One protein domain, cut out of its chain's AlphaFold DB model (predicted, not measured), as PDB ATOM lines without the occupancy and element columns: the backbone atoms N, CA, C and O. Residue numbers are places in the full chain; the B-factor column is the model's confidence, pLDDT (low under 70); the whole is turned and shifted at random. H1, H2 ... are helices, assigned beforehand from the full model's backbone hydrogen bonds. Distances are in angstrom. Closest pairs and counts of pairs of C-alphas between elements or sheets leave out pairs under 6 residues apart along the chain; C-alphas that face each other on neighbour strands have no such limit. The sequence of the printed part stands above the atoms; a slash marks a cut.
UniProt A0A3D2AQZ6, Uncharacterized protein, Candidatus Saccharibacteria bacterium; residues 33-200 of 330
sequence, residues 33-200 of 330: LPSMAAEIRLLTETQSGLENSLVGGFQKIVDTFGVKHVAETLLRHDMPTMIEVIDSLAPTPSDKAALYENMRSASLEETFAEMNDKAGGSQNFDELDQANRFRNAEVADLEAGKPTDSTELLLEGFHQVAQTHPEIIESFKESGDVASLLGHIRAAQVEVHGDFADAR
ATOM      1  N   LEU A  33     141.824 337.131 220.908       90.25
ATOM      2  CA  LEU A  33     141.318 337.351 219.547       90.25
ATOM      3  C   LEU A  33     142.203 338.287 218.699       90.25
ATOM      4  O   LEU A  33     142.426 337.969 217.529       90.25
ATOM      5  N   PRO A  34     142.731 339.418 219.216       92.12
ATOM      6  CA  PRO A  34     143.605 340.282 218.427       92.12
ATOM      7  C   PRO A  34     144.922 339.609 218.029       92.12
ATOM      8  O   PRO A  34     145.366 339.805 216.899       92.12
ATOM      9  N   SER A  35     145.536 338.819 218.919       93.38
ATOM     10  CA  SER A  35     146.786 338.115 218.607       93.38
ATOM     11  C   SER A  35     146.560 337.005 217.586       93.38
ATOM     12  O   SER A  35     147.289 336.952 216.601       93.38
ATOM     13  N   MET A  36     145.494 336.213 217.733       94.31
ATOM     14  CA  MET A  36     145.127 335.187 216.746       94.31
ATOM     15  C   MET A  36     144.818 335.798 215.373       94.31
ATOM     16  O   MET A  36     145.222 335.269 214.344       94.31
ATOM     17  N   ALA A  37     144.133 336.947 215.324       92.44
ATOM     18  CA  ALA A  37     143.863 337.638 214.062       92.44
ATOM     19  C   ALA A  37     145.143 338.154 213.380       92.44
ATOM     20  O   ALA A  37     145.226 338.159 212.149       92.44
ATOM     21  N   ALA A  38     146.128 338.604 214.164       93.06
ATOM     22  CA  ALA A  38     147.433 338.997 213.645       93.06
ATOM     23  C   ALA A  38     148.204 337.784 213.102       93.06
ATOM     24  O   ALA A  38     148.745 337.853 212.002       93.06
ATOM     25  N   GLU A  39     148.178 336.663 213.819       95.62
ATOM     26  CA  GLU A  39     148.804 335.402 213.414       95.62
ATOM     27  C   GLU A  39     148.179 334.823 212.136       95.62
ATOM     28  O   GLU A  39     148.897 334.448 211.213       95.62
ATOM     29  N   ILE A  40     146.849 334.862 212.003       94.94
ATOM     30  CA  ILE A  40     146.149 334.487 210.764       94.94
ATOM     31  C   ILE A  40     146.641 335.321 209.578       94.94
ATOM     32  O   ILE A  40     146.894 334.771 208.503       94.94
ATOM     33  N   ARG A  41     146.765 336.647 209.744       93.06
ATOM     34  CA  ARG A  41     147.269 337.531 208.679       93.06
ATOM     35  C   ARG A  41     148.695 337.179 208.300       93.06
ATOM     36  O   ARG A  41     148.954 336.973 207.120       93.06
ATOM     37  N   LEU A  42     149.563 337.034 209.298       94.12
ATOM     38  CA  LEU A  42     150.947 336.627 209.107       94.12
ATOM     39  C   LEU A  42     151.041 335.322 208.302       94.12
ATOM     40  O   LEU A  42     151.740 335.266 207.289       94.12
ATOM     41  N   LEU A  43     150.323 334.277 208.717       95.12
ATOM     42  CA  LEU A  43     150.354 332.983 208.036       95.12
ATOM     43  C   LEU A  43     149.809 333.088 206.604       95.12
ATOM     44  O   LEU A  43     150.391 332.502 205.697       95.12
ATOM     45  N   THR A  44     148.768 333.896 206.379       93.25
ATOM     46  CA  THR A  44     148.200 334.149 205.039       93.25
ATOM     47  C   THR A  44     149.206 334.837 204.111       93.25
ATOM     48  O   THR A  44     149.385 334.431 202.961       93.25
ATOM     49  N   GLU A  45     149.868 335.886 204.596       91.75
ATOM     50  CA  GLU A  45     150.858 336.649 203.831       91.75
ATOM     51  C   GLU A  45     152.088 335.787 203.525       91.75
ATOM     52  O   GLU A  45     152.517 335.714 202.370       91.75
ATOM     53  N   THR A  46     152.574 335.037 204.520       94.06
ATOM     54  CA  THR A  46     153.691 334.095 204.354       94.06
ATOM     55  C   THR A  46     153.343 332.993 203.357       94.06
ATOM     56  O   THR A  46     154.158 332.666 202.496       94.06
ATOM     57  N   GLN A  47     152.130 332.435 203.435       94.88
ATOM     58  CA  GLN A  47     151.646 331.428 202.495       94.88
ATOM     59  C   GLN A  47     151.681 331.965 201.059       94.88
ATOM     60  O   GLN A  47     152.236 331.314 200.175       94.88
ATOM     61  N   SER A  48     151.138 333.164 200.829       93.31
ATOM     62  CA  SER A  48     151.112 333.778 199.498       93.31
ATOM     63  C   SER A  48     152.521 334.064 198.967       93.31
ATOM     64  O   SER A  48     152.835 333.733 197.819       93.31
ATOM     65  N   GLY A  49     153.404 334.607 199.814       93.44
ATOM     66  CA  GLY A  49     154.813 334.821 199.475       93.44
ATOM     67  C   GLY A  49     155.532 333.519 199.117       93.44
ATOM     68  O   GLY A  49     156.262 333.461 198.123       93.44
ATOM     69  N   LEU A  50     155.281 332.446 199.870       94.31
ATOM     70  CA  LEU A  50     155.897 331.140 199.655       94.31
ATOM     71  C   LEU A  50     155.384 330.438 198.391       94.31
ATOM     72  O   LEU A  50     156.187 329.872 197.655       94.31
ATOM     73  N   GLU A  51     154.083 330.508 198.098       94.75
ATOM     74  CA  GLU A  51     153.504 330.015 196.837       94.75
ATOM     75  C   GLU A  51     154.127 330.702 195.624       94.75
ATOM     76  O   GLU A  51     154.572 330.051 194.676       94.75
ATOM     77  N   ASN A  52     154.198 332.030 195.672       94.44
ATOM     78  CA  ASN A  52     154.797 332.812 194.603       94.44
ATOM     79  C   ASN A  52     156.287 332.490 194.459       94.44
ATOM     80  O   ASN A  52     156.776 332.310 193.346       94.44
ATOM     81  N   SER A  53     156.997 332.334 195.576       93.12
ATOM     82  CA  SER A  53     158.416 331.973 195.584       93.12
ATOM     83  C   SER A  53     158.661 330.560 195.046       93.12
ATOM     84  O   SER A  53     159.612 330.350 194.294       93.12
ATOM     85  N   LEU A  54     157.792 329.590 195.353       94.38
ATOM     86  CA  LEU A  54     157.824 328.241 194.776       94.38
ATOM     87  C   LEU A  54     157.739 328.290 193.250       94.38
ATOM     88  O   LEU A  54     158.605 327.732 192.575       94.38
ATOM     89  N   VAL A  55     156.760 329.024 192.714       94.50
ATOM     90  CA  VAL A  55     156.619 329.259 191.266       94.50
ATOM     91  C   VAL A  55     157.816 330.028 190.704       94.50
ATOM     92  O   VAL A  55     158.274 329.733 189.602       94.50
ATOM     93  N   GLY A  56     158.370 330.968 191.471       92.19
ATOM     94  CA  GLY A  56     159.600 331.692 191.154       92.19
ATOM     95  C   GLY A  56     160.847 330.804 191.089       92.19
ATOM     96  O   GLY A  56     161.856 331.220 190.528       92.19
ATOM     97  N   GLY A  57     160.788 329.570 191.600       92.06
ATOM     98  CA  GLY A  57     161.893 328.614 191.582       92.06
ATOM     99  C   GLY A  57     162.660 328.526 192.900       92.06
ATOM    100  O   GLY A  57     163.803 328.075 192.899       92.06
ATOM    101  N   PHE A  58     162.063 328.911 194.032       92.88
ATOM    102  CA  PHE A  58     162.714 328.874 195.346       92.88
ATOM    103  C   PHE A  58     163.221 327.474 195.732       92.88
ATOM    104  O   PHE A  58     164.301 327.348 196.307       92.88
ATOM    105  N   GLN A  59     162.529 326.408 195.304       95.31
ATOM    106  CA  GLN A  59     163.029 325.039 195.472       95.31
ATOM    107  C   GLN A  59     164.410 324.847 194.823       95.31
ATOM    108  O   GLN A  59     165.255 324.172 195.391       95.31
ATOM    109  N   LYS A  60     164.713 325.502 193.691       94.75
ATOM    110  CA  LYS A  60     166.047 325.423 193.065       94.75
ATOM    111  C   LYS A  60     167.125 326.114 193.888       94.75
ATOM    112  O   LYS A  60     168.266 325.657 193.874       94.75
ATOM    113  N   ILE A  61     166.779 327.168 194.625       92.94
ATOM    114  CA  ILE A  61     167.695 327.800 195.581       92.94
ATOM    115  C   ILE A  61     168.024 326.797 196.696       92.94
ATOM    116  O   ILE A  61     169.197 326.560 196.990       92.94
ATOM    117  N   VAL A  62     167.004 326.136 197.248       94.94
ATOM    118  CA  VAL A  62     167.168 325.097 198.278       94.94
ATOM    119  C   VAL A  62     167.969 323.896 197.767       94.94
ATOM    120  O   VAL A  62     168.915 323.480 198.435       94.94
ATOM    121  N   ASP A  63     167.663 323.391 196.570       95.31
ATOM    122  CA  ASP A  63     168.369 322.271 195.932       95.31
ATOM    123  C   ASP A  63     169.860 322.584 195.710       95.31
ATOM    124  O   ASP A  63     170.715 321.711 195.856       95.31
ATOM    125  N   THR A  64     170.177 323.831 195.341       94.12
ATOM    126  CA  THR A  64     171.538 324.247 194.966       94.12
ATOM    127  C   THR A  64     172.419 324.492 196.187       94.12
ATOM    128  O   THR A  64     173.571 324.058 196.214       94.12
ATOM    129  N   PHE A  65     171.896 325.193 197.195       93.12
ATOM    130  CA  PHE A  65     172.692 325.661 198.336       93.12
ATOM    131  C   PHE A  65     172.465 324.852 199.616       93.12
ATOM    132  O   PHE A  65     173.212 324.997 200.583       93.12
ATOM    133  N   GLY A  66     171.475 323.961 199.611       94.50
ATOM    134  CA  GLY A  66     171.115 323.123 200.741       94.50
ATOM    135  C   GLY A  66     170.221 323.848 201.744       94.50
ATOM    136  O   GLY A  66     170.464 324.990 202.141       94.50
ATOM    137  N   VAL A  67     169.201 323.136 202.223       95.25
ATOM    138  CA  VAL A  67     168.153 323.711 203.077       95.25
ATOM    139  C   VAL A  67     168.664 324.365 204.351       95.25
ATOM    140  O   VAL A  67     168.183 325.430 204.714       95.25
ATOM    141  N   LYS A  68     169.670 323.784 205.015       93.69
ATOM    142  CA  LYS A  68     170.218 324.363 206.250       93.69
ATOM    143  C   LYS A  68     170.787 325.752 206.000       93.69
ATOM    144  O   LYS A  68     170.479 326.675 206.743       93.69
ATOM    145  N   HIS A  69     171.563 325.895 204.930       92.50
ATOM    146  CA  HIS A  69     172.196 327.160 204.601       92.50
ATOM    147  C   HIS A  69     171.169 328.205 204.158       92.50
ATOM    148  O   HIS A  69     171.235 329.354 204.593       92.50
ATOM    149  N   VAL A  70     170.175 327.798 203.361       93.25
ATOM    150  CA  VAL A  70     169.074 328.683 202.956       93.25
ATOM    151  C   VAL A  70     168.247 329.120 204.164       93.25
ATOM    152  O   VAL A  70     168.043 330.314 204.343       93.25
ATOM    153  N   ALA A  71     167.827 328.195 205.031       92.62
ATOM    154  CA  ALA A  71     167.046 328.516 206.223       92.62
ATOM    155  C   ALA A  71     167.810 329.444 207.179       92.62
ATOM    156  O   ALA A  71     167.249 330.423 207.652       92.62
ATOM    157  N   GLU A  72     169.096 329.187 207.436       91.19
ATOM    158  CA  GLU A  72     169.932 330.078 208.252       91.19
ATOM    159  C   GLU A  72     170.055 331.475 207.638       91.19
ATOM    160  O   GLU A  72     170.043 332.460 208.368       91.19
ATOM    161  N   THR A  73     170.144 331.566 206.309       90.69
ATOM    162  CA  THR A  73     170.226 332.844 205.593       90.69
ATOM    163  C   THR A  73     168.895 333.595 205.635       90.69
ATOM    164  O   THR A  73     168.890 334.793 205.881       90.69
ATOM    165  N   LEU A  74     167.762 332.903 205.482       89.31
ATOM    166  CA  LEU A  74     166.430 333.503 205.602       89.31
ATOM    167  C   LEU A  74     166.094 333.977 207.019       89.31
ATOM    168  O   LEU A  74     165.235 334.834 207.163       89.31
ATOM    169  N   LEU A  75     166.734 333.426 208.056       88.25
ATOM    170  CA  LEU A  75     166.545 333.833 209.458       88.25
ATOM    171  C   LEU A  75     167.389 335.052 209.860       88.25
ATOM    172  O   LEU A  75     167.371 335.477 211.020       88.25
ATOM    173  N   ARG A  76     168.187 335.589 208.935       85.88
ATOM    174  CA  ARG A  76     169.048 336.738 209.188       85.88
ATOM    175  C   ARG A  76     168.284 338.045 209.007       85.88
ATOM    176  O   ARG A  76     168.035 338.493 207.895       85.88
ATOM    177  N   HIS A  77     168.056 338.736 210.121       75.56
ATOM    178  CA  HIS A  77     167.425 340.060 210.138       75.56
ATOM    179  C   HIS A  77     168.218 341.163 209.412       75.56
ATOM    180  O   HIS A  77     167.675 342.241 209.180       75.56
ATOM    181  N   ASP A  78     169.495 340.937 209.083       80.25
ATOM    182  CA  ASP A  78     170.317 341.883 208.322       80.25
ATOM    183  C   ASP A  78     170.166 341.751 206.796       80.25
ATOM    184  O   ASP A  78     170.819 342.497 206.072       80.25
ATOM    185  N   MET A  79     169.301 340.850 206.312       78.81
ATOM    186  CA  MET A  79     168.982 340.668 204.892       78.81
ATOM    187  C   MET A  79     167.505 340.983 204.615       78.81
ATOM    188  O   MET A  79     166.678 340.071 204.571       78.81
ATOM    189  N   PRO A  80     167.137 342.266 204.451       73.12
ATOM    190  CA  PRO A  80     165.757 342.653 204.167       73.12
ATOM    191  C   PRO A  80     165.232 342.177 202.804       73.12
ATOM    192  O   PRO A  80     164.026 342.233 202.586       73.12
ATOM    193  N   THR A  81     166.090 341.737 201.874       82.62
ATOM    194  CA  THR A  81     165.668 341.373 200.509       82.62
ATOM    195  C   THR A  81     166.178 340.011 200.046       82.62
ATOM    196  O   THR A  81     167.266 339.566 200.409       82.62
ATOM    197  N   MET A  82     165.430 339.355 199.149       84.56
ATOM    198  CA  MET A  82     165.865 338.076 198.570       84.56
ATOM    199  C   MET A  82     167.072 338.255 197.650       84.56
ATOM    200  O   MET A  82     167.834 337.319 197.450       84.56
ATOM    201  N   ILE A  83     167.304 339.466 197.137       87.31
ATOM    202  CA  ILE A  83     168.537 339.793 196.417       87.31
ATOM    203  C   ILE A  83     169.743 339.637 197.339       87.31
ATOM    204  O   ILE A  83     170.717 339.011 196.949       87.31
ATOM    205  N   GLU A  84     169.681 340.144 198.569       87.12
ATOM    206  CA  GLU A  84     170.778 339.987 199.533       87.12
ATOM    207  C   GLU A  84     170.959 338.526 199.960       87.12
ATOM    208  O   GLU A  84     172.092 338.067 200.114       87.12
ATOM    209  N   VAL A  85     169.859 337.773 200.073       88.06
ATOM    210  CA  VAL A  85     169.900 336.319 200.290       88.06
ATOM    211  C   VAL A  85     170.613 335.626 199.126       88.06
ATOM    212  O   VAL A  85     171.562 334.875 199.346       88.06
ATOM    213  N   ILE A  86     170.223 335.909 197.879       90.50
ATOM    214  CA  ILE A  86     170.853 335.351 196.675       90.50
ATOM    215  C   ILE A  86     172.320 335.779 196.579       90.50
ATOM    216  O   ILE A  86     173.166 334.955 196.252       90.50
ATOM    217  N   ASP A  87     172.654 337.022 196.910       90.31
ATOM    218  CA  ASP A  87     174.024 337.533 196.917       90.31
ATOM    219  C   ASP A  87     174.901 336.820 197.952       90.31
ATOM    220  O   ASP A  87     176.085 336.582 197.698       90.31
ATOM    221  N   SER A  88     174.321 336.444 199.094       89.88
ATOM    222  CA  SER A  88     174.990 335.648 200.122       89.88
ATOM    223  C   SER A  88     175.188 334.190 199.691       89.88
ATOM    224  O   SER A  88     176.228 333.605 199.995       89.88
ATOM    225  N   LEU A  89     174.208 333.594 199.004       90.50
ATOM    226  CA  LEU A  89     174.241 332.189 198.579       90.50
ATOM    227  C   LEU A  89     175.086 331.977 197.307       90.50
ATOM    228  O   LEU A  89     175.851 331.018 197.213       90.50
ATOM    229  N   ALA A  90     174.980 332.891 196.342       91.50
ATOM    230  CA  ALA A  90     175.601 332.858 195.021       91.50
ATOM    231  C   ALA A  90     176.482 334.109 194.807       91.50
ATOM    232  O   ALA A  90     176.100 335.036 194.089       91.50
ATOM    233  N   PRO A  91     177.681 334.182 195.409       87.38
ATOM    234  CA  PRO A  91     178.452 335.423 195.459       87.38
ATOM    235  C   PRO A  91     179.061 335.832 194.111       87.38
ATOM    236  O   PRO A  91     179.386 337.006 193.914       87.38
ATOM    237  N   THR A  92     179.245 334.899 193.170       92.44
ATOM    238  CA  THR A  92     179.840 335.221 191.866       92.44
ATOM    239  C   THR A  92     178.770 335.497 190.802       92.44
ATOM    240  O   THR A  92     177.711 334.870 190.810       92.44
ATOM    241  N   PRO A  93     179.035 336.383 189.818       92.62
ATOM    242  CA  PRO A  93     178.099 336.626 188.717       92.62
ATOM    243  C   PRO A  93     177.743 335.363 187.920       92.62
ATOM    244  O   PRO A  93     176.630 335.249 187.417       92.62
ATOM    245  N   SER A  94     178.680 334.413 187.814       93.44
ATOM    246  CA  SER A  94     178.443 333.138 187.132       93.44
ATOM    247  C   SER A  94     177.470 332.256 187.910       93.44
ATOM    248  O   SER A  94     176.614 331.626 187.294       93.44
ATOM    249  N   ASP A  95     177.580 332.225 189.241       92.06
ATOM    250  CA  ASP A  95     176.688 331.431 190.092       92.06
ATOM    251  C   ASP A  95     175.263 331.992 190.052       92.06
ATOM    252  O   ASP A  95     174.311 331.233 189.886       92.06
ATOM    253  N   LYS A  96     175.110 333.325 190.103       93.44
ATOM    254  CA  LYS A  96     173.799 333.987 189.976       93.44
ATOM    255  C   LYS A  96     173.155 333.720 188.620       93.44
ATOM    256  O   LYS A  96     171.988 333.353 188.558       93.44
ATOM    257  N   ALA A  97     173.916 333.858 187.533       93.69
ATOM    258  CA  ALA A  97     173.407 333.598 186.187       93.69
ATOM    259  C   ALA A  97     172.935 332.142 186.027       93.69
ATOM    260  O   ALA A  97     171.861 331.898 185.478       93.69
ATOM    261  N   ALA A  98     173.704 331.179 186.547       94.19
ATOM    262  CA  ALA A  98     173.310 329.773 186.550       94.19
ATOM    263  C   ALA A  98     172.055 329.527 187.406       94.19
ATOM    264  O   ALA A  98     171.164 328.792 186.984       94.19
ATOM    265  N   LEU A  99     171.954 330.166 188.575       94.94
ATOM    266  CA  LEU A  99     170.785 330.068 189.448       94.94
ATOM    267  C   LEU A  99     169.514 330.581 188.761       94.94
ATOM    268  O   LEU A  99     168.514 329.869 188.735       94.94
ATOM    269  N   TYR A 100     169.555 331.775 188.166       95.12
ATOM    270  CA  TYR A 100     168.399 332.356 187.478       95.12
ATOM    271  C   TYR A 100     167.948 331.515 186.281       95.12
ATOM    272  O   TYR A 100     166.748 331.344 186.059       95.12
ATOM    273  N   GLU A 101     168.886 330.926 185.540       95.44
ATOM    274  CA  GLU A 101     168.547 330.003 184.458       95.44
ATOM    275  C   GLU A 101     167.910 328.705 184.983       95.44
ATOM    276  O   GLU A 101     166.914 328.228 184.433       95.44
ATOM    277  N   ASN A 102     168.413 328.164 186.096       95.06
ATOM    278  CA  ASN A 102     167.812 327.003 186.757       95.06
ATOM    279  C   ASN A 102     166.394 327.303 187.269       95.06
ATOM    280  O   ASN A 102     165.503 326.464 187.141       95.06
ATOM    281  N   MET A 103     166.160 328.499 187.813       94.62
ATOM    282  CA  MET A 103     164.833 328.942 188.253       94.62
ATOM    283  C   MET A 103     163.850 329.013 187.074       94.62
ATOM    284  O   MET A 103     162.749 328.469 187.158       94.62
ATOM    285  N   ARG A 104     164.257 329.601 185.938       95.06
ATOM    286  CA  ARG A 104     163.428 329.683 184.713       95.06
ATOM    287  C   ARG A 104     163.134 328.327 184.085       95.06
ATOM    288  O   ARG A 104     162.057 328.138 183.527       95.06
ATOM    289  N   SER A 105     164.092 327.408 184.137       93.81
ATOM    290  CA  SER A 105     163.988 326.098 183.487       93.81
ATOM    291  C   SER A 105     163.340 325.016 184.354       93.81
ATOM    292  O   SER A 105     163.046 323.940 183.837       93.81
ATOM    293  N   ALA A 106     163.069 325.286 185.636       93.81
ATOM    294  CA  ALA A 106     162.330 324.367 186.502       93.81
ATOM    295  C   ALA A 106     160.971 323.981 185.878       93.81
ATOM    296  O   ALA A 106     160.305 324.816 185.264       93.81
ATOM    297  N   SER A 107     160.532 322.727 186.013       95.94
ATOM    298  CA  SER A 107     159.207 322.339 185.512       95.94
ATOM    299  C   SER A 107     158.128 322.884 186.441       95.94
ATOM    300  O   SER A 107     158.061 322.512 187.611       95.94
ATOM    301  N   LEU A 108     157.262 323.750 185.909       96.06
ATOM    302  CA  LEU A 108     156.099 324.227 186.656       96.06
ATOM    303  C   LEU A 108     155.081 323.105 186.848       96.06
ATOM    304  O   LEU A 108     154.428 323.060 187.878       96.06
ATOM    305  N   GLU A 109     154.968 322.170 185.908       96.19
ATOM    306  CA  GLU A 109     154.113 320.996 186.068       96.19
ATOM    307  C   GLU A 109     154.515 320.179 187.300       96.19
ATOM    308  O   GLU A 109     153.650 319.809 188.092       96.19
ATOM    309  N   GLU A 110     155.817 319.947 187.491       95.94
ATOM    310  CA  GLU A 110     156.343 319.274 188.681       95.94
ATOM    311  C   GLU A 110     156.097 320.105 189.947       95.94
ATOM    312  O   GLU A 110     155.565 319.570 190.918       95.94
ATOM    313  N   THR A 111     156.377 321.416 189.926       95.56
ATOM    314  CA  THR A 111     156.113 322.306 191.073       95.56
ATOM    315  C   THR A 111     154.638 322.290 191.485       95.56
ATOM    316  O   THR A 111     154.326 322.181 192.667       95.56
ATOM    317  N   PHE A 112     153.706 322.370 190.533       96.00
ATOM    318  CA  PHE A 112     152.272 322.337 190.827       96.00
ATOM    319  C   PHE A 112     151.808 320.962 191.296       96.00
ATOM    320  O   PHE A 112     150.977 320.891 192.202       96.00
ATOM    321  N   ALA A 113     152.336 319.879 190.722       95.69
ATOM    322  CA  ALA A 113     152.044 318.531 191.193       95.69
ATOM    323  C   ALA A 113     152.486 318.350 192.652       95.69
ATOM    324  O   ALA A 113     151.728 317.820 193.461       95.69
ATOM    325  N   GLU A 114     153.669 318.854 193.001       95.19
ATOM    326  CA  GLU A 114     154.213 318.782 194.353       95.19
ATOM    327  C   GLU A 114     153.445 319.673 195.343       95.19
ATOM    328  O   GLU A 114     153.074 319.212 196.422       95.19
ATOM    329  N   MET A 115     153.102 320.910 194.962       95.62
ATOM    330  CA  MET A 115     152.212 321.765 195.762       95.62
ATOM    331  C   MET A 115     150.836 321.126 195.965       95.62
ATOM    332  O   MET A 115     150.248 321.243 197.039       95.62
ATOM    333  N   ASN A 116     150.296 320.453 194.949       95.06
ATOM    334  CA  ASN A 116     149.016 319.765 195.059       95.06
ATOM    335  C   ASN A 116     149.081 318.579 196.026       95.06
ATOM    336  O   ASN A 116     148.191 318.437 196.860       95.06
ATOM    337  N   ASP A 117     150.136 317.772 195.941       96.50
ATOM    338  CA  ASP A 117     150.349 316.612 196.809       96.50
ATOM    339  C   ASP A 117     150.579 317.013 198.275       96.50
ATOM    340  O   ASP A 117     149.985 316.432 199.181       96.50
ATOM    341  N   LYS A 118     151.400 318.043 198.513       95.88
ATOM    342  CA  LYS A 118     151.917 318.358 199.856       95.88
ATOM    343  C   LYS A 118     151.218 319.518 200.549       95.88
ATOM    344  O   LYS A 118     151.187 319.568 201.774       95.88
ATOM    345  N   ALA A 119     150.656 320.445 199.780       93.38
ATOM    346  CA  ALA A 119     150.023 321.644 200.315       93.38
ATOM    347  C   ALA A 119     148.539 321.771 199.938       93.38
ATOM    348  O   ALA A 119     147.851 322.619 200.503       93.38
ATOM    349  N   GLY A 120     148.019 320.961 199.010       92.88
ATOM    350  CA  GLY A 120     146.634 321.058 198.531       92.88
ATOM    351  C   GLY A 120     146.423 322.042 197.371       92.88
ATOM    352  O   GLY A 120     145.298 322.472 197.137       92.88
ATOM    353  N   GLY A 121     147.488 322.400 196.647       92.06
ATOM    354  CA  GLY A 121     147.419 323.126 195.371       92.06
ATOM    355  C   GLY A 121     147.910 324.569 195.449       92.06
ATOM    356  O   GLY A 121     148.438 325.001 196.469       92.06
ATOM    357  N   SER A 122     147.756 325.322 194.364       89.75
ATOM    358  CA  SER A 122     148.049 326.761 194.317       89.75
ATOM    359  C   SER A 122     146.766 327.560 194.542       89.75
ATOM    360  O   SER A 122     145.722 327.183 194.013       89.75
ATOM    361  N   GLN A 123     146.835 328.648 195.309       87.31
ATOM    362  CA  GLN A 123     145.745 329.621 195.447       87.31
ATOM    363  C   GLN A 123     145.959 330.848 194.552       87.31
ATOM    364  O   GLN A 123     144.997 331.533 194.208       87.31
ATOM    365  N   ASN A 124     147.207 331.113 194.152       88.62
ATOM    366  CA  ASN A 124     147.576 332.299 193.374       88.62
ATOM    367  C   ASN A 124     147.551 332.089 191.851       88.62
ATOM    368  O   ASN A 124     147.603 333.055 191.087       88.62
ATOM    369  N   PHE A 125     147.496 330.836 191.397       91.88
ATOM    370  CA  PHE A 125     147.643 330.492 189.984       91.88
ATOM    371  C   PHE A 125     146.683 329.377 189.582       91.88
ATOM    372  O   PHE A 125     146.814 328.251 190.060       91.88
ATOM    373  N   ASP A 126     145.799 329.686 188.636       86.56
ATOM    374  CA  ASP A 126     144.845 328.725 188.072       86.56
ATOM    375  C   ASP A 126     145.396 328.022 186.818       86.56
ATOM    376  O   ASP A 126     144.965 326.925 186.460       86.56
ATOM    377  N   GLU A 127     146.364 328.646 186.136       91.31
ATOM    378  CA  GLU A 127     146.897 328.188 184.851       91.31
ATOM    379  C   GLU A 127     148.434 328.234 184.808       91.31
ATOM    380  O   GLU A 127     149.064 329.210 185.226       91.31
ATOM    381  N   LEU A 128     149.051 327.213 184.198       93.69
ATOM    382  CA  LEU A 128     150.509 327.133 184.022       93.69
ATOM    383  C   LEU A 128     151.076 328.315 183.225       93.69
ATOM    384  O   LEU A 128     152.151 328.819 183.543       93.69
ATOM    385  N   ASP A 129     150.347 328.810 182.223       94.88
ATOM    386  CA  ASP A 129     150.778 329.957 181.418       94.88
ATOM    387  C   ASP A 129     150.861 331.248 182.245       94.88
ATOM    388  O   ASP A 129     151.746 332.080 182.018       94.88
ATOM    389  N   GLN A 130     149.957 331.429 183.212       95.12
ATOM    390  CA  GLN A 130     150.003 332.551 184.148       95.12
ATOM    391  C   GLN A 130     151.221 332.427 185.065       95.12
ATOM    392  O   GLN A 130     151.993 333.382 185.171       95.12
ATOM    393  N   ALA A 131     151.424 331.247 185.654       95.50
ATOM    394  CA  ALA A 131     152.569 330.954 186.509       95.50
ATOM    395  C   ALA A 131     153.904 331.148 185.769       95.50
ATOM    396  O   ALA A 131     154.839 331.732 186.307       95.50
ATOM    397  N   ASN A 132     153.979 330.753 184.496       95.75
ATOM    398  CA  ASN A 132     155.174 330.929 183.677       95.75
ATOM    399  C   ASN A 132     155.467 332.406 183.377       95.75
ATOM    400  O   ASN A 132     156.615 332.838 183.470       95.75
ATOM    401  N   ARG A 133     154.443 333.206 183.046       95.25
ATOM    402  CA  ARG A 133     154.610 334.661 182.873       95.25
ATOM    403  C   ARG A 133     155.069 335.325 184.166       95.25
ATOM    404  O   ARG A 133     155.984 336.142 184.117       95.25
ATOM    405  N   PHE A 134     154.456 334.951 185.287       95.62
ATOM    406  CA  PHE A 134     154.816 335.445 186.610       95.62
ATOM    407  C   PHE A 134     156.273 335.117 186.949       95.62
ATOM    408  O   PHE A 134     157.062 336.031 187.161       95.62
ATOM    409  N   ARG A 135     156.665 333.839 186.873       95.56
ATOM    410  CA  ARG A 135     158.044 333.395 187.110       95.56
ATOM    411  C   ARG A 135     159.052 334.150 186.250       95.56
ATOM    412  O   ARG A 135     160.085 334.581 186.745       95.56
ATOM    413  N   ASN A 136     158.778 334.306 184.956       95.12
ATOM    414  CA  ASN A 136     159.710 334.990 184.062       95.12
ATOM    415  C   ASN A 136     159.883 336.470 184.427       95.12
ATOM    416  O   ASN A 136     160.994 336.983 184.308       95.12
ATOM    417  N   ALA A 137     158.814 337.137 184.871       95.31
ATOM    418  CA  ALA A 137     158.880 338.509 185.362       95.31
ATOM    419  C   ALA A 137     159.665 338.591 186.682       95.31
ATOM    420  O   ALA A 137     160.624 339.351 186.758       95.31
ATOM    421  N   GLU A 138     159.331 337.742 187.654       93.81
ATOM    422  CA  GLU A 138     160.019 337.629 188.947       93.81
ATOM    423  C   GLU A 138     161.526 337.427 188.786       93.81
ATOM    424  O   GLU A 138     162.327 338.215 189.280       93.81
ATOM    425  N   VAL A 139     161.934 336.414 188.018       94.69
ATOM    426  CA  VAL A 139     163.358 336.124 187.818       94.69
ATOM    427  C   VAL A 139     164.054 337.260 187.061       94.69
ATOM    428  O   VAL A 139     165.219 337.545 187.325       94.69
ATOM    429  N   ALA A 140     163.377 337.926 186.118       94.75
ATOM    430  CA  ALA A 140     163.947 339.080 185.422       94.75
ATOM    431  C   ALA A 140     164.136 340.294 186.347       94.75
ATOM    432  O   ALA A 140     165.139 340.999 186.223       94.75
ATOM    433  N   ASP A 141     163.208 340.535 187.272       94.75
ATOM    434  CA  ASP A 141     163.333 341.608 188.256       94.75
ATOM    435  C   ASP A 141     164.430 341.302 189.285       94.75
ATOM    436  O   ASP A 141     165.262 342.177 189.541       94.75
ATOM    437  N   LEU A 142     164.541 340.055 189.757       92.44
ATOM    438  CA  LEU A 142     165.660 339.614 190.601       92.44
ATOM    439  C   LEU A 142     167.015 339.759 189.887       92.44
ATOM    440  O   LEU A 142     167.968 340.284 190.463       92.44
ATOM    441  N   GLU A 143     167.108 339.370 188.610       93.06
ATOM    442  CA  GLU A 143     168.326 339.544 187.803       93.06
ATOM    443  C   GLU A 143     168.691 341.027 187.616       93.06
ATOM    444  O   GLU A 143     169.869 341.386 187.601       93.06
ATOM    445  N   ALA A 144     167.687 341.904 187.534       92.75
ATOM    446  CA  ALA A 144     167.873 343.351 187.479       92.75
ATOM    447  C   ALA A 144     168.175 343.991 188.850       92.75
ATOM    448  O   ALA A 144     168.353 345.211 188.914       92.75
ATOM    449  N   GLY A 145     168.226 343.205 189.931       89.94
ATOM    450  CA  GLY A 145     168.444 343.698 191.290       89.94
ATOM    451  C   GLY A 145     167.262 344.499 191.836       89.94
ATOM    452  O   GLY A 145     167.469 345.439 192.606       89.94
ATOM    453  N   LYS A 146     166.031 344.169 191.429       90.81
ATOM    454  CA  LYS A 146     164.808 344.761 191.981       90.81
ATOM    455  C   LYS A 146     164.127 343.805 192.965       90.81
ATOM    456  O   LYS A 146     164.010 342.620 192.655       90.81
ATOM    457  N   PRO A 147     163.681 344.302 194.130       84.75
ATOM    458  CA  PRO A 147     162.870 343.503 195.036       84.75
ATOM    459  C   PRO A 147     161.551 343.130 194.358       84.75
ATOM    460  O   PRO A 147     161.077 343.849 193.473       84.75
ATOM    461  N   THR A 148     160.969 342.016 194.784       85.44
ATOM    462  CA  THR A 148     159.703 341.521 194.253       85.44
ATOM    463  C   THR A 148     158.716 341.283 195.387       85.44
ATOM    464  O   THR A 148     159.110 340.878 196.481       85.44
ATOM    465  N   ASP A 149     157.427 341.513 195.137       76.94
ATOM    466  CA  ASP A 149     156.390 341.400 196.173       76.94
ATOM    467  C   ASP A 149     156.367 339.993 196.799       76.94
ATOM    468  O   ASP A 149     156.159 339.830 197.999       76.94
ATOM    469  N   SER A 150     156.632 338.956 195.998       81.00
ATOM    470  CA  SER A 150     156.697 337.570 196.475       81.00
ATOM    471  C   SER A 150     157.810 337.340 197.496       81.00
ATOM    472  O   SER A 150     157.627 336.596 198.462       81.00
ATOM    473  N   THR A 151     158.948 337.997 197.297       79.50
ATOM    474  CA  THR A 151     160.127 337.831 198.137       79.50
ATOM    475  C   THR A 151     160.072 338.678 199.398       79.50
ATOM    476  O   THR A 151     160.547 338.227 200.438       79.50
ATOM    477  N   GLU A 152     159.446 339.852 199.334       82.12
ATOM    478  CA  GLU A 152     159.164 340.686 200.505       82.12
ATOM    479  C   GLU A 152     158.202 339.969 201.465       82.12
ATOM    480  O   GLU A 152     158.540 339.765 202.633       82.12
ATOM    481  N   LEU A 153     157.075 339.465 200.944       83.44
ATOM    482  CA  LEU A 153     156.093 338.704 201.725       83.44
ATOM    483  C   LEU A 153     156.695 337.436 202.342       83.44
ATOM    484  O   LEU A 153     156.420 337.113 203.498       83.44
ATOM    485  N   LEU A 154     157.535 336.716 201.587       87.38
ATOM    486  CA  LEU A 154     158.212 335.533 202.109       87.38
ATOM    487  C   LEU A 154     159.178 335.894 203.241       87.38
ATOM    488  O   LEU A 154     159.168 335.222 204.264       87.38
ATOM    489  N   LEU A 155     160.023 336.915 203.084       86.56
ATOM    490  CA  LEU A 155     161.058 337.225 204.076       86.56
ATOM    491  C   LEU A 155     160.492 337.780 205.376       86.56
ATOM    492  O   LEU A 155     160.933 337.371 206.455       86.56
ATOM    493  N   GLU A 156     159.527 338.693 205.289       83.44
ATOM    494  CA  GLU A 156     158.855 339.216 206.478       83.44
ATOM    495  C   GLU A 156     158.095 338.095 207.196       83.44
ATOM    496  O   GLU A 156     158.247 337.911 208.409       83.44
ATOM    497  N   GLY A 157     157.362 337.289 206.426       88.44
ATOM    498  CA  GLY A 157     156.587 336.171 206.932       88.44
ATOM    499  C   GLY A 157     157.434 335.073 207.575       88.44
ATOM    500  O   GLY A 157     157.178 334.655 208.702       88.44
ATOM    501  N   PHE A 158     158.501 334.634 206.904       90.12
ATOM    502  CA  PHE A 158     159.345 333.521 207.346       90.12
ATOM    503  C   PHE A 158     160.016 333.799 208.696       90.12
ATOM    504  O   PHE A 158     160.064 332.915 209.551       90.12
ATOM    505  N   HIS A 159     160.491 335.028 208.924       89.19
ATOM    506  CA  HIS A 159     161.069 335.416 210.213       89.19
ATOM    507  C   HIS A 159     160.055 335.335 211.352       89.19
ATOM    508  O   HIS A 159     160.381 334.843 212.431       89.19
ATOM    509  N   GLN A 160     158.841 335.835 211.133       91.00
ATOM    510  CA  GLN A 160     157.814 335.843 212.168       91.00
ATOM    511  C   GLN A 160     157.272 334.427 212.413       91.00
ATOM    512  O   GLN A 160     157.158 334.024 213.567       91.00
ATOM    513  N   VAL A 161     157.074 333.626 211.359       94.38
ATOM    514  CA  VAL A 161     156.730 332.198 211.477       94.38
ATOM    515  C   VAL A 161     157.809 331.436 212.242       94.38
ATOM    516  O   VAL A 161     157.486 330.601 213.074       94.38
ATOM    517  N   ALA A 162     159.092 331.748 212.054       92.69
ATOM    518  CA  ALA A 162     160.155 331.131 212.844       92.69
ATOM    519  C   ALA A 162     160.089 331.457 214.344       92.69
ATOM    520  O   ALA A 162     160.604 330.692 215.161       92.69
ATOM    521  N   GLN A 163     159.490 332.594 214.707       92.25
ATOM    522  CA  GLN A 163     159.310 333.010 216.096       92.25
ATOM    523  C   GLN A 163     158.053 332.397 216.720       92.25
ATOM    524  O   GLN A 163     158.097 332.023 217.892       92.25
ATOM    525  N   THR A 164     156.954 332.303 215.965       93.94
ATOM    526  CA  THR A 164     155.663 331.807 216.471       93.94
ATOM    527  C   THR A 164     155.489 330.296 216.309       93.94
ATOM    528  O   THR A 164     154.937 329.662 217.201       93.94
ATOM    529  N   HIS A 165     156.027 329.719 215.233       95.75
ATOM    530  CA  HIS A 165     155.940 328.300 214.864       95.75
ATOM    531  C   HIS A 165     157.326 327.708 214.534       95.75
ATOM    532  O   HIS A 165     157.597 327.302 213.394       95.75
ATOM    533  N   PRO A 166     158.265 327.664 215.498       96.31
ATOM    534  CA  PRO A 166     159.619 327.163 215.254       96.31
ATOM    535  C   PRO A 166     159.647 325.716 214.729       96.31
ATOM    536  O   PRO A 166     160.540 325.352 213.963       96.31
ATOM    537  N   GLU A 167     158.661 324.894 215.091       96.38
ATOM    538  CA  GLU A 167     158.498 323.518 214.619       96.38
ATOM    539  C   GLU A 167     158.326 323.414 213.099       96.38
ATOM    540  O   GLU A 167     158.824 322.463 212.491       96.38
ATOM    541  N   ILE A 168     157.696 324.409 212.467       96.75
ATOM    542  CA  ILE A 168     157.529 324.462 211.012       96.75
ATOM    543  C   ILE A 168     158.893 324.628 210.335       96.75
ATOM    544  O   ILE A 168     159.202 323.948 209.351       96.75
ATOM    545  N   ILE A 169     159.739 325.503 210.885       94.94
ATOM    546  CA  ILE A 169     161.073 325.782 210.345       94.94
ATOM    547  C   ILE A 169     162.014 324.595 210.546       94.94
ATOM    548  O   ILE A 169     162.790 324.271 209.648       94.94
ATOM    549  N   GLU A 170     161.945 323.923 211.695       94.88
ATOM    550  CA  GLU A 170     162.726 322.706 211.920       94.88
ATOM    551  C   GLU A 170     162.294 321.583 210.974       94.88
ATOM    552  O   GLU A 170     163.146 320.967 210.333       94.88
ATOM    553  N   SER A 171     160.988 321.396 210.768       94.44
ATOM    554  CA  SER A 171     160.493 320.419 209.797       94.44
ATOM    555  C   SER A 171     160.961 320.725 208.367       94.44
ATOM    556  O   SER A 171     161.361 319.818 207.635       94.44
ATOM    557  N   PHE A 172     161.001 322.002 207.977       96.31
ATOM    558  CA  PHE A 172     161.578 322.410 206.696       96.31
ATOM    559  C   PHE A 172     163.069 322.068 206.596       96.31
ATOM    560  O   PHE A 172     163.499 321.495 205.596       96.31
ATOM    561  N   LYS A 173     163.865 322.353 207.633       95.44
ATOM    562  CA  LYS A 173     165.298 322.004 207.667       95.44
ATOM    563  C   LYS A 173     165.549 320.498 207.576       95.44
ATOM    564  O   LYS A 173     166.611 320.097 207.092       95.44
ATOM    565  N   GLU A 174     164.618 319.679 208.056       94.75
ATOM    566  CA  GLU A 174     164.678 318.219 207.962       94.75
ATOM    567  C   GLU A 174     164.287 317.707 206.573       94.75
ATOM    568  O   GLU A 174     164.949 316.807 206.052       94.75
ATOM    569  N   SER A 175     163.239 318.274 205.967       94.69
ATOM    570  CA  SER A 175     162.702 317.804 204.687       94.69
ATOM    571  C   SER A 175     163.474 318.325 203.474       94.69
ATOM    572  O   SER A 175     163.619 317.608 202.485       94.69
ATOM    573  N   GLY A 176     163.972 319.564 203.532       94.50
ATOM    574  CA  GLY A 176     164.541 320.249 202.369       94.50
ATOM    575  C   GLY A 176     163.521 320.636 201.301       94.50
ATOM    576  O   GLY A 176     163.903 320.971 200.180       94.50
ATOM    577  N   ASP A 177     162.238 320.582 201.638       95.94
ATOM    578  CA  ASP A 177     161.146 320.678 200.686       95.94
ATOM    579  C   ASP A 177     160.236 321.861 201.014       95.94
ATOM    580  O   ASP A 177     159.577 321.927 202.057       95.94
ATOM    581  N   VAL A 178     160.207 322.805 200.078       94.94
ATOM    582  CA  VAL A 178     159.477 324.062 200.193       94.94
ATOM    583  C   VAL A 178     157.961 323.845 200.062       94.94
ATOM    584  O   VAL A 178     157.185 324.555 200.701       94.94
ATOM    585  N   ALA A 179     157.506 322.846 199.301       96.06
ATOM    586  CA  ALA A 179     156.081 322.530 199.205       96.06
ATOM    587  C   ALA A 179     155.554 321.903 200.506       96.06
ATOM    588  O   ALA A 179     154.441 322.217 200.928       96.06
ATOM    589  N   SER A 180     156.368 321.091 201.192       97.00
ATOM    590  CA  SER A 180     156.052 320.631 202.555       97.00
ATOM    591  C   SER A 180     155.996 321.790 203.555       97.00
ATOM    592  O   SER A 180     155.078 321.842 204.371       97.00
ATOM    593  N   LEU A 181     156.932 322.746 203.480       96.88
ATOM    594  CA  LEU A 181     156.888 323.963 204.303       96.88
ATOM    595  C   LEU A 181     155.570 324.728 204.097       96.88
ATOM    596  O   LEU A 181     154.922 325.106 205.073       96.88
ATOM    597  N   LEU A 182     155.140 324.902 202.844       96.69
ATOM    598  CA  LEU A 182     153.853 325.521 202.519       96.69
ATOM    599  C   LEU A 182     152.676 324.747 203.128       96.69
ATOM    600  O   LEU A 182     151.762 325.357 203.683       96.69
ATOM    601  N   GLY A 183     152.710 323.414 203.060       96.25
ATOM    602  CA  GLY A 183     151.714 322.549 203.690       96.25
ATOM    603  C   GLY A 183     151.619 322.756 205.204       96.25
ATOM    604  O   GLY A 183     150.517 322.892 205.732       96.25
ATOM    605  N   HIS A 184     152.755 322.862 205.899       97.56
ATOM    606  CA  HIS A 184     152.777 323.121 207.343       97.56
ATOM    607  C   HIS A 184     152.256 324.514 207.709       97.56
ATOM    608  O   HIS A 184     151.479 324.632 208.652       97.56
ATOM    609  N   ILE A 185     152.609 325.555 206.946       96.81
ATOM    610  CA  ILE A 185     152.074 326.914 207.156       96.81
ATOM    611  C   ILE A 185     150.550 326.926 206.991       96.81
ATOM    612  O   ILE A 185     149.844 327.489 207.823       96.81
ATOM    613  N   ARG A 186     150.026 326.254 205.958       96.38
ATOM    614  CA  ARG A 186     148.575 326.123 205.746       96.38
ATOM    615  C   ARG A 186     147.891 325.349 206.867       96.38
ATOM    616  O   ARG A 186     146.804 325.730 207.290       96.38
ATOM    617  N   ALA A 187     148.509 324.273 207.350       96.06
ATOM    618  CA  ALA A 187     147.974 323.500 208.464       96.06
ATOM    619  C   ALA A 187     147.877 324.354 209.739       96.06
ATOM    620  O   ALA A 187     146.807 324.403 210.345       96.06
ATOM    621  N   ALA A 188     148.941 325.091 210.073       96.56
ATOM    622  CA  ALA A 188     148.939 326.030 211.192       96.56
ATOM    623  C   ALA A 188     147.874 327.119 211.010       96.56
ATOM    624  O   ALA A 188     147.117 327.411 211.930       96.56
ATOM    625  N   GLN A 189     147.727 327.668 209.801       95.12
ATOM    626  CA  GLN A 189     146.693 328.665 209.534       95.12
ATOM    627  C   GLN A 189     145.282 328.119 209.776       95.12
ATOM    628  O   GLN A 189     144.453 328.827 210.346       95.12
ATOM    629  N   VAL A 190     144.993 326.886 209.345       95.25
ATOM    630  CA  VAL A 190     143.695 326.231 209.574       95.25
ATOM    631  C   VAL A 190     143.436 326.033 211.066       95.25
ATOM    632  O   VAL A 190     142.320 326.291 211.518       95.25
ATOM    633  N   GLU A 191     144.451 325.616 211.821       96.06
ATOM    634  CA  GLU A 191     144.375 325.453 213.275       96.06
ATOM    635  C   GLU A 191     144.056 326.783 213.970       96.06
ATOM    636  O   GLU A 191     143.023 326.891 214.630       96.06
ATOM    637  N   VAL A 192     144.844 327.834 213.712       94.44
ATOM    638  CA  VAL A 192     144.629 329.166 214.306       94.44
ATOM    639  C   VAL A 192     143.270 329.745 213.898       94.44
ATOM    640  O   VAL A 192     142.594 330.386 214.703       94.44
ATOM    641  N   HIS A 193     142.811 329.505 212.664       92.25
ATOM    642  CA  HIS A 193     141.466 329.907 212.241       92.25
ATOM    643  C   HIS A 193     140.355 329.187 213.010       92.25
ATOM    644  O   HIS A 193     139.340 329.817 213.327       92.25
ATOM    645  N   GLY A 194     140.524 327.889 213.276       93.69
ATOM    646  CA  GLY A 194     139.609 327.099 214.097       93.69
ATOM    647  C   GLY A 194     139.546 327.643 215.521       93.69
ATOM    648  O   GLY A 194     138.470 328.011 215.991       93.69
ATOM    649  N   ASP A 195     140.710 327.829 216.142       93.38
ATOM    650  CA  ASP A 195     140.830 328.371 217.495       93.38
ATOM    651  C   ASP A 195     140.242 329.781 217.613       93.38
ATOM    652  O   ASP A 195     139.548 330.093 218.585       93.38
ATOM    653  N   PHE A 196     140.458 330.631 216.605       94.44
ATOM    654  CA  PHE A 196     139.856 331.960 216.540       94.44
ATOM    655  C   PHE A 196     138.327 331.890 216.459       94.44
ATOM    656  O   PHE A 196     137.630 332.672 217.112       94.44
ATOM    657  N   ALA A 197     137.782 330.981 215.644       91.56
ATOM    658  CA  ALA A 197     136.340 330.813 215.505       91.56
ATOM    659  C   ALA A 197     135.701 330.350 216.822       91.56
ATOM    660  O   ALA A 197     134.673 330.909 217.225       91.56
ATOM    661  N   ASP A 198     136.342 329.407 217.510       92.38
ATOM    662  CA  ASP A 198     135.898 328.886 218.802       92.38
ATOM    663  C   ASP A 198     135.983 329.959 219.896       92.38
ATOM    664  O   ASP A 198     134.983 330.248 220.559       92.38
ATOM    665  N   ALA A 199     137.119 330.658 220.014       91.31
ATOM    666  CA  ALA A 199     137.284 331.772 220.950       91.31
ATOM    667  C   ALA A 199     136.239 332.875 220.711       91.31
ATOM    668  O   ALA A 199     135.642 333.414 221.647       91.31
ATOM    669  N   ARG A 200     135.957 333.196 219.443       91.19
ATOM    670  CA  ARG A 200     134.937 334.186 219.086       91.19
ATOM    671  C   ARG A 200     133.536 333.723 219.489       91.19
ATOM    672  O   ARG A 200     132.740 334.548 219.940       91.19
TER     673      ARG A 200
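This is residues 33 to 200 of the 330 residues of an uncharacterized protein of Candidatus Saccharibacteria bacterium (UniProt A0A3D2AQZ6). Two long helices, H1 and H10, lie side by side and run opposite ways, with the first and last printed residues at one end of the model; the eight shorter helices form a head of mostly crossed helices toward the other end. H8 crosses H1 near the middle, the antiparallel pair H5 and H7 caps the far end of H1, H6 and H9 pack on H10, and the short H2, H3 and H4 fill in the head. The printed part has 168 residues with ten named helices, H1 to H10 in chain order, and no named strand: all helix. It is compact, with a radius of gyration of the C-alphas of 15.6 A and spans of 53 by 36 by 28 A.

Start with H1, residues 33 to 56, and look across to H10, residues 178 to 200: they touch, closest at the C-alphas of Leu 43 and Gln 189, 5.9 A, at a shallow tilt of 21 degrees, opposite ways. With H6, residues 108 to 119, they form a bundle, three helices grouped together; H6 touches H10 with residues 114 to 119 alone, closest at the C-alphas of Ala 119 and Gly 183, 3.9 A. H1 touches H8, residues 149 to 164, at a steep tilt of 47 degrees, and the closest C-alphas, Gly 49 and Leu 154, are 4.4 A apart. At Gly 56, H1 touches H7, residues 128 to 143, about perpendicular at 90 degrees; its C-alpha is 4.7 A from that of Arg 135. H7 touches H5, residues 93 to 105, at a shallow tilt of 8 degrees, opposite ways, closest at the C-alphas of Tyr 100 and Val 139, 6.3 A. H2, residues 58 to 65, touches H5 at the C-alphas of Lys 60 and Met 103, 6.1 A. H3, residues 67 to 74, touches H4, residues 82 to 89, at the C-alphas of Thr 73 and Val 85, 6.3 A. H9, residues 166 to 175, forms a helical hairpin with H10, closest at the C-alphas of Phe 172 and Leu 181, 5.5 A. In each of the ten helices every O i to N i+4 pair is within hydrogen-bond range.

Find C-alpha 33 at (141.318, 337.351, 219.547); from there H1 runs 34.2 A to C-alpha 56 at (159.600, 331.692, 191.154). H5 measures 18.4 A, H7 22.0 A and H8 22.5 A. H10 runs 32.6 A to C-alpha 200 at (134.937, 334.186, 219.086).

The C-alphas farthest apart, Ser 94 and Arg 200, are 54.0 A apart. The printed part has no cut, no link is long, and no printed residue is under 70 in pLDDT.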